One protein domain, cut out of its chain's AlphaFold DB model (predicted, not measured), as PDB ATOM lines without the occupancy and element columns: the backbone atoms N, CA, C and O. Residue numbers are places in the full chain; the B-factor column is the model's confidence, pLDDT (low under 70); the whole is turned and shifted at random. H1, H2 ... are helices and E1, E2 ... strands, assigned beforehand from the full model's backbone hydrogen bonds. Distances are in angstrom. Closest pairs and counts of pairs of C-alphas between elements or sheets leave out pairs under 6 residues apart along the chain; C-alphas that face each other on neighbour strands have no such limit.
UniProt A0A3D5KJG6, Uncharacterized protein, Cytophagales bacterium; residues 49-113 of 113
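Overview. This is residues 49 to 113 of the 113 residues of an uncharacterized protein of Cytophagales bacterium (UniProt A0A3D5KJG6). Two small ends are joined by a long loose loop: short helices H1 and H2, roughly at right angles, make one end, and strand E1 with helix H3 the other. The loop is residues 71 to 90. The printed part has 65 residues, with three named helices and one named strand in the order H1, H2, E1, H3 along the chain; under half of the residues, 28, are in named elements, and of these helices hold 24 and the strand 4, a class of mostly helix. The whole is loose, radius of gyration of the C-alphas 14.5 A, and spans 46 by 24 by 18 A.

Arrangement. Residues 49 to 50 pair, parallel, with residues 93 to 94 of E1, residues 91 to 94, which pairs with no named strand. H1, residues 53 to 59, and H2, residues 64 to 70, are close but not clearly touching, Glu 57 and Tyr 65 having the closest C-alphas, 5.8 A apart; their lines are about perpendicular at 76 degrees. The closest C-alphas of E1 and H3, residues 100 to 109, are those of Val 93 and Cys 103, 6.0 A apart. H1 and H3 are apart. In H1, H2 and H3 every O i to N i+4 pair is within hydrogen-bond range.

Along the chain. H1 begins with C-alpha 53 at (-16.194, 38.404, 37.166) and H3, 14.3 A long, ends with C-alpha 109 at (-27.824, 37.863, 13.318).

Size, cuts and confidence. The C-alphas farthest apart, of Lys 71 and Leu 113, are 46.1 A apart. The printed part has no cut; H2 to E1 is a long link. Residues 72 to 75, 78, 80 and 113 are under pLDDT 70.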
ATOM      1  N   VAL A  49     -24.614  36.384  28.034       96.69
ATOM      2  CA  VAL A  49     -23.686  37.520  28.058       96.69
ATOM      3  C   VAL A  49     -22.517  37.170  28.980       96.69
ATOM      4  O   VAL A  49     -22.575  37.388  30.190       96.69
ATOM      5  N   SER A  50     -21.487  36.575  28.387       96.44
ATOM      6  CA  SER A  50     -20.286  36.086  29.057       96.44
ATOM      7  C   SER A  50     -19.310  37.234  29.333       96.44
ATOM      8  O   SER A  50     -19.055  38.101  28.487       96.44
ATOM      9  N   CYS A  51     -18.791  37.271  30.557       95.19
ATOM     10  CA  CYS A  51     -17.722  38.167  30.979       95.19
ATOM     11  C   CYS A  51     -17.107  37.626  32.276       95.19
ATOM     12  O   CYS A  51     -17.865  37.331  33.205       95.19
ATOM     13  N   PRO A  52     -15.769  37.556  32.401       93.75
ATOM     14  CA  PRO A  52     -15.127  37.236  33.671       93.75
ATOM     15  C   PRO A  52     -15.584  38.179  34.791       93.75
ATOM     16  O   PRO A  52     -15.802  39.378  34.560       93.75
ATOM     17  N   LEU A  53     -15.722  37.645  36.007       90.56
ATOM     18  CA  LEU A  53     -16.194  38.404  37.166       90.56
ATOM     19  C   LEU A  53     -15.266  39.578  37.481       90.56
ATOM     20  O   LEU A  53     -15.743  40.666  37.782       90.56
ATOM     21  N   GLU A  54     -13.958  39.383  37.356       91.75
ATOM     22  CA  GLU A  54     -12.943  40.401  37.629       91.75
ATOM     23  C   GLU A  54     -13.124  41.616  36.714       91.75
ATOM     24  O   GLU A  54     -13.055  42.754  37.170       91.75
ATOM     25  N   VAL A  55     -13.453  41.380  35.440       94.81
ATOM     26  CA  VAL A  55     -13.746  42.442  34.465       94.81
ATOM     27  C   VAL A  55     -15.084  43.123  34.785       94.81
ATOM     28  O   VAL A  55     -15.223  44.335  34.620       94.81
ATOM     29  N   CYS A  56     -16.078  42.376  35.277       93.19
ATOM     30  CA  CYS A  56     -17.338  42.958  35.747       93.19
ATOM     31  C   CYS A  56     -17.134  43.852  36.985       93.19
ATOM     32  O   CYS A  56     -17.712  44.939  37.048       93.19
ATOM     33  N   GLU A  57     -16.309  43.411  37.942       91.88
ATOM     34  CA  GLU A  57     -15.930  44.168  39.143       91.88
ATOM     35  C   GLU A  57     -15.106  45.414  38.800       91.88
ATOM     36  O   GLU A  57     -15.280  46.451  39.436       91.88
ATOM     37  N   GLU A  58     -14.237  45.339  37.792       94.50
ATOM     38  CA  GLU A  58     -13.476  46.493  37.309       94.50
ATOM     39  C   GLU A  58     -14.399  47.545  36.679       94.50
ATOM     40  O   GLU A  58     -14.289  48.735  36.980       94.50
ATOM     41  N   ARG A  59     -15.331  47.108  35.821       94.69
ATOM     42  CA  ARG A  59     -16.264  48.005  35.122       94.69
ATOM     43  C   ARG A  59     -17.252  48.674  36.077       94.69
ATOM     44  O   ARG A  59     -17.581  49.835  35.856       94.69
ATOM     45  N   ASP A  60     -17.761  47.923  37.060       92.44
ATOM     46  CA  ASP A  60     -18.740  48.287  38.104       92.44
ATOM     47  C   ASP A  60     -19.501  49.615  37.878       92.44
ATOM     48  O   ASP A  60     -19.427  50.541  38.693       92.44
ATOM     49  N   PRO A  61     -20.287  49.736  36.787       92.31
ATOM     50  CA  PRO A  61     -20.828  51.022  36.334       92.31
ATOM     51  C   PRO A  61     -21.862  51.613  37.302       92.31
ATOM     52  O   PRO A  61     -22.243  52.776  37.192       92.31
ATOM     53  N   LYS A  62     -22.350  50.792  38.236       88.88
ATOM     54  CA  LYS A  62     -23.331  51.152  39.263       88.88
ATOM     55  C   LYS A  62     -22.734  51.141  40.676       88.88
ATOM     56  O   LYS A  62     -23.480  51.319  41.636       88.88
ATOM     57  N   PHE A  63     -21.423  50.928  40.805       87.75
ATOM     58  CA  PHE A  63     -20.700  50.825  42.077       87.75
ATOM     59  C   PHE A  63     -21.236  49.734  43.032       87.75
ATOM     60  O   PHE A  63     -21.084  49.828  44.252       87.75
ATOM     61  N   LEU A  64     -21.896  48.705  42.496       87.94
ATOM     62  CA  LEU A  64     -22.560  47.647  43.259       87.94
ATOM     63  C   LEU A  64     -21.560  46.645  43.834       87.94
ATOM     64  O   LEU A  64     -21.718  46.235  44.987       87.94
ATOM     65  N   TYR A  65     -20.532  46.266  43.073       87.81
ATOM     66  CA  TYR A  65     -19.495  45.349  43.551       87.81
ATOM     67  C   TYR A  65     -18.655  46.009  44.640       87.81
ATOM     68  O   TYR A  65     -18.441  45.423  45.706       87.81
ATOM     69  N   LYS A  66     -18.278  47.275  44.437       86.62
ATOM     70  CA  LYS A  66     -17.560  48.071  45.437       86.62
ATOM     71  C   LYS A  66     -18.332  48.172  46.752       86.62
ATOM     72  O   LYS A  66     -17.754  47.993  47.825       86.62
ATOM     73  N   GLU A  67     -19.633  48.445  46.692       85.94
ATOM     74  CA  GLU A  67     -20.472  48.520  47.889       85.94
ATOM     75  C   GLU A  67     -20.679  47.151  48.550       85.94
ATOM     76  O   GLU A  67     -20.637  47.064  49.779       85.94
ATOM     77  N   ALA A  68     -20.833  46.080  47.769       85.19
ATOM     78  CA  ALA A  68     -20.959  44.723  48.295       85.19
ATOM     79  C   ALA A  68     -19.699  44.278  49.056       85.19
ATOM     80  O   ALA A  68     -19.817  43.738  50.159       85.19
ATOM     81  N   ARG A  69     -18.503  44.571  48.523       83.31
ATOM     82  CA  ARG A  69     -17.213  44.286  49.176       83.31
ATOM     83  C   ARG A  69     -17.060  45.049  50.495       83.31
ATOM     84  O   ARG A  69     -16.693  44.446  51.498       83.31
ATOM     85  N   LYS A  70     -17.396  46.346  50.527       84.44
ATOM     86  CA  LYS A  70     -17.331  47.163  51.759       84.44
ATOM     87  C   LYS A  70     -18.277  46.677  52.852       84.44
ATOM     88  O   LYS A  70     -17.946  46.749  54.029       84.44
ATOM     89  N   LYS A  71     -19.481  46.254  52.465       80.00
ATOM     90  CA  LYS A  71     -20.553  45.868  53.391       80.00
ATOM     91  C   LYS A  71     -20.557  44.368  53.712       80.00
ATOM     92  O   LYS A  71     -21.483  43.915  54.377       80.00
ATOM     93  N   CYS A  72     -19.565  43.606  53.238       67.88
ATOM     94  CA  CYS A  72     -19.507  42.144  53.355       67.88
ATOM     95  C   CYS A  72     -20.820  41.464  52.917       67.88
ATOM     96  O   CYS A  72     -21.310  40.535  53.561       67.88
ATOM     97  N   VAL A  73     -21.436  41.964  51.840       65.06
ATOM     98  CA  VAL A  73     -22.720  41.446  51.355       65.06
ATOM     99  C   VAL A  73     -22.475  40.169  50.560       65.06
ATOM    100  O   VAL A  73     -22.135  40.207  49.379       65.06
ATOM    101  N   ASN A  74     -22.723  39.027  51.201       61.19
ATOM    102  CA  ASN A  74     -22.554  37.691  50.614       61.19
ATOM    103  C   ASN A  74     -23.632  37.299  49.583       61.19
ATOM    104  O   ASN A  74     -23.608  36.187  49.073       61.19
ATOM    105  N   VAL A  75     -24.603  38.161  49.273       62.00
ATOM    106  CA  VAL A  75     -25.744  37.797  48.402       62.00
ATOM    107  C   VAL A  75     -25.549  38.261  46.951       62.00
ATOM    108  O   VAL A  75     -26.360  37.944  46.084       62.00
ATOM    109  N   MET A  76     -24.471  38.993  46.648       74.25
ATOM    110  CA  MET A  76     -24.211  39.454  45.283       74.25
ATOM    111  C   MET A  76     -23.811  38.279  44.377       74.25
ATOM    112  O   MET A  76     -22.982  37.441  44.752       74.25
ATOM    113  N   THR A  77     -24.402  38.221  43.181       72.12
ATOM    114  CA  THR A  77     -24.093  37.221  42.150       72.12
ATOM    115  C   THR A  77     -22.615  37.290  41.765       72.12
ATOM    116  O   THR A  77     -22.106  38.365  41.454       72.12
ATOM    117  N   GLY A  78     -21.928  36.148  41.824       68.94
ATOM    118  CA  GLY A  78     -20.484  36.038  41.579       68.94
ATOM    119  C   GLY A  78     -19.612  36.209  42.828       68.94
ATOM    120  O   GLY A  78     -18.512  35.674  42.860       68.94
ATOM    121  N   LEU A  79     -20.098  36.864  43.892       70.06
ATOM    122  CA  LEU A  79     -19.346  37.004  45.151       70.06
ATOM    123  C   LEU A  79     -19.703  35.931  46.181       70.06
ATOM    124  O   LEU A  79     -18.820  35.291  46.743       70.06
ATOM    125  N   GLY A  80     -20.995  35.743  46.449       68.31
ATOM    126  CA  GLY A  80     -21.464  34.729  47.402       68.31
ATOM    127  C   GLY A  80     -22.755  34.023  46.990       68.31
ATOM    128  O   GLY A  80     -23.082  32.978  47.547       68.31
ATOM    129  N   SER A  81     -23.443  34.523  45.958       78.44
ATOM    130  CA  SER A  81     -24.490  33.779  45.257       78.44
ATOM    131  C   SER A  81     -23.934  33.176  43.967       78.44
ATOM    132  O   SER A  81     -23.231  33.859  43.214       78.44
ATOM    133  N   LYS A  82     -24.242  31.897  43.718       84.44
ATOM    134  CA  LYS A  82     -23.792  31.173  42.521       84.44
ATOM    135  C   LYS A  82     -24.380  31.794  41.253       84.44
ATOM    136  O   LYS A  82     -25.505  32.284  41.263       84.44
ATOM    137  N   TYR A  83     -23.616  31.719  40.171       89.94
ATOM    138  CA  TYR A  83     -24.103  31.890  38.808       89.94
ATOM    139  C   TYR A  83     -23.880  30.566  38.081       89.94
ATOM    140  O   TYR A  83     -22.750  30.114  37.936       89.94
ATOM    141  N   GLU A  84     -24.964  29.907  37.701       93.31
ATOM    142  CA  GLU A  84     -24.951  28.679  36.920       93.31
ATOM    143  C   GLU A  84     -24.917  29.065  35.447       93.31
ATOM    144  O   GLU A  84     -25.946  29.458  34.886       93.31
ATOM    145  N   GLU A  85     -23.736  28.983  34.837       94.38
ATOM    146  CA  GLU A  85     -23.577  29.239  33.408       94.38
ATOM    147  C   GLU A  85     -24.545  28.369  32.585       94.38
ATOM    148  O   GLU A  85     -24.792  27.209  32.937       94.38
ATOM    149  N   PRO A  86     -25.168  28.917  31.529       95.25
ATOM    150  CA  PRO A  86     -25.981  28.121  30.618       95.25
ATOM    151  C   PRO A  86     -25.162  27.003  29.967       95.25
ATOM    152  O   PRO A  86     -24.109  27.258  29.395       95.25
ATOM    153  N   GLU A  87     -25.659  25.765  30.027       94.12
ATOM    154  CA  GLU A  87     -24.977  24.607  29.425       94.12
ATOM    155  C   GLU A  87     -25.033  24.635  27.891       94.12
ATOM    156  O   GLU A  87     -24.069  24.259  27.236       94.12
ATOM    157  N   ASN A  88     -26.166  25.061  27.320       95.06
ATOM    158  CA  ASN A  88     -26.404  25.099  25.874       95.06
ATOM    159  C   ASN A  88     -27.206  26.358  25.492       95.06
ATOM    160  O   ASN A  88     -28.366  26.232  25.089       95.06
ATOM    161  N   PRO A  89     -26.639  27.564  25.666       96.69
ATOM    162  CA  PRO A  89     -27.305  28.787  25.240       96.69
ATOM    163  C   PRO A  89     -27.403  28.828  23.711       96.69
ATOM    164  O   PRO A  89     -26.524  28.327  23.008       96.69
ATOM    165  N   ASP A  90     -28.437  29.482  23.188       96.62
ATOM    166  CA  ASP A  90     -28.602  29.685  21.744       96.62
ATOM    167  C   ASP A  90     -27.517  30.613  21.166       96.62
ATOM    168  O   ASP A  90     -27.178  30.525  19.986       96.62
ATOM    169  N   LEU A  91     -26.959  31.503  21.997       97.31
ATOM    170  CA  LEU A  91     -25.855  32.391  21.637       97.31
ATOM    171  C   LEU A  91     -25.001  32.735  22.862       97.31
ATOM    172  O   LEU A  91     -25.531  33.066  23.921       97.31
ATOM    173  N   ILE A  92     -23.680  32.748  22.688       97.69
ATOM    174  CA  ILE A  92     -22.724  33.290  23.662       97.69
ATOM    175  C   ILE A  92     -22.172  34.614  23.130       97.69
ATOM    176  O   ILE A  92     -21.798  34.722  21.960       97.69
ATOM    177  N   VAL A  93     -22.127  35.626  23.995       97.44
ATOM    178  CA  VAL A  93     -21.597  36.960  23.700       97.44
ATOM    179  C   VAL A  93     -20.508  37.302  24.715       97.44
ATOM    180  O   VAL A  93     -20.814  37.701  25.837       97.44
ATOM    181  N   ASP A  94     -19.239  37.165  24.322       97.00
ATOM    182  CA  ASP A  94     -18.072  37.447  25.174       97.00
ATOM    183  C   ASP A  94     -17.731  38.944  25.205       97.00
ATOM    184  O   ASP A  94     -16.921  39.461  24.431       97.00
ATOM    185  N   THR A  95     -18.356  39.673  26.125       96.75
ATOM    186  CA  THR A  95     -18.275  41.148  26.197       96.75
ATOM    187  C   THR A  95     -16.931  41.695  26.689       96.75
ATOM    188  O   THR A  95     -16.744  42.912  26.785       96.75
ATOM    189  N   ASN A  96     -15.997  40.826  27.067       96.00
ATOM    190  CA  ASN A  96     -14.608  41.187  27.355       96.00
ATOM    191  C   ASN A  96     -13.694  41.057  26.126       96.00
ATOM    192  O   ASN A  96     -12.583  41.578  26.166       96.00
ATOM    193  N   LEU A  97     -14.136  40.365  25.071       97.00
ATOM    194  CA  LEU A  97     -13.346  40.114  23.861       97.00
ATOM    195  C   LEU A  97     -13.763  40.997  22.684       97.00
ATOM    196  O   LEU A  97     -12.926  41.324  21.850       97.00
ATOM    197  N   TYR A  98     -15.039  41.377  22.630       96.94
ATOM    198  CA  TYR A  98     -15.619  42.132  21.524       96.94
ATOM    199  C   TYR A  98     -16.119  43.506  21.973       96.94
ATOM    200  O   TYR A  98     -16.427  43.740  23.147       96.94
ATOM    201  N   THR A  99     -16.213  44.419  21.014       97.31
ATOM    202  CA  THR A  99     -16.859  45.720  21.183       97.31
ATOM    203  C   THR A  99     -18.378  45.575  21.305       97.31
ATOM    204  O   THR A  99     -18.961  44.545  20.970       97.31
ATOM    205  N   ILE A 100     -19.042  46.635  21.775       95.56
ATOM    206  CA  ILE A 100     -20.506  46.661  21.904       95.56
ATOM    207  C   ILE A 100     -21.181  46.417  20.549       95.56
ATOM    208  O   ILE A 100     -22.143  45.654  20.496       95.56
ATOM    209  N   ASP A 101     -20.664  47.016  19.473       97.88
ATOM    210  CA  ASP A 101     -21.243  46.893  18.133       97.88
ATOM    211  C   ASP A 101     -21.122  45.459  17.601       97.88
ATOM    212  O   ASP A 101     -22.112  44.885  17.153       97.88
ATOM    213  N   GLU A 102     -19.957  44.825  17.756       97.88
ATOM    214  CA  GLU A 102     -19.750  43.417  17.378       97.88
ATOM    215  C   GLU A 102     -20.635  42.464  18.201       97.88
ATOM    216  O   GLU A 102     -21.182  41.487  17.682       97.88
ATOM    217  N   CYS A 103     -20.803  42.735  19.499       97.56
ATOM    218  CA  CYS A 103     -21.721  41.985  20.354       97.56
ATOM    219  C   CYS A 103     -23.180  42.145  19.900       97.56
ATOM    220  O   CYS A 103     -23.912  41.156  19.838       97.56
ATOM    221  N   ALA A 104     -23.607  43.370  19.590       96.31
ATOM    222  CA  ALA A 104     -24.959  43.656  19.127       96.31
ATOM    223  C   ALA A 104     -25.239  42.986  17.776       96.31
ATOM    224  O   ALA A 104     -26.292  42.373  17.606       96.31
ATOM    225  N   GLU A 105     -24.280  43.022  16.853       96.75
ATOM    226  CA  GLU A 105     -24.380  42.369  15.550       96.75
ATOM    227  C   GLU A 105     -24.573  40.851  15.688       96.75
ATOM    228  O   GLU A 105     -25.465  40.282  15.056       96.75
ATOM    229  N   LYS A 106     -23.829  40.189  16.586       96.38
ATOM    230  CA  LYS A 106     -24.034  38.759  16.893       96.38
ATOM    231  C   LYS A 106     -25.466  38.460  17.344       96.38
ATOM    232  O   LYS A 106     -26.035  37.460  16.913       96.38
ATOM    233  N   VAL A 107     -26.043  39.312  18.194       96.19
ATOM    234  CA  VAL A 107     -27.426  39.151  18.672       96.19
ATOM    235  C   VAL A 107     -28.431  39.394  17.548       96.19
ATOM    236  O   VAL A 107     -29.385  38.635  17.424       96.19
ATOM    237  N   ILE A 108     -28.223  40.409  16.709       94.88
ATOM    238  CA  ILE A 108     -29.113  40.706  15.577       94.88
ATOM    239  C   ILE A 108     -29.127  39.541  14.578       94.88
ATOM    240  O   ILE A 108     -30.196  39.150  14.117       94.88
ATOM    241  N   ASN A 109     -27.970  38.933  14.308       94.81
ATOM    242  CA  ASN A 109     -27.824  37.863  13.318       94.81
ATOM    243  C   ASN A 109     -28.569  36.560  13.661       94.81
ATOM    244  O   ASN A 109     -28.792  35.745  12.768       94.81
ATOM    245  N   ILE A 110     -28.949  36.334  14.925       93.25
ATOM    246  CA  ILE A 110     -29.739  35.151  15.315       93.25
ATOM    247  C   ILE A 110     -31.255  35.390  15.252       93.25
ATOM    248  O   ILE A 110     -32.036  34.436  15.369       93.25
ATOM    249  N   LEU A 111     -31.684  36.648  15.107       89.50
ATOM    250  CA  LEU A 111     -33.097  37.005  15.053       89.50
ATOM    251  C   LEU A 111     -33.705  36.550  13.719       89.50
ATOM    252  O   LEU A 111     -33.036  36.592  12.688       89.50
ATOM    253  N   PRO A 112     -34.975  36.117  13.714       76.25
ATOM    254  CA  PRO A 112     -35.686  35.800  12.485       76.25
ATOM    255  C   PRO A 112     -36.135  37.111  11.819       76.25
ATOM    256  O   PRO A 112     -37.270  37.542  12.019       76.25
ATOM    257  N   LEU A 113     -35.216  37.773  11.111       63.72
ATOM    258  CA  LEU A 113     -35.470  38.977  10.310       63.72
ATOM    259  C   LEU A 113     -35.658  38.633   8.829       63.72
ATOM    260  O   LEU A 113     -34.957  37.717   8.341       63.72
TER     261      LEU A 113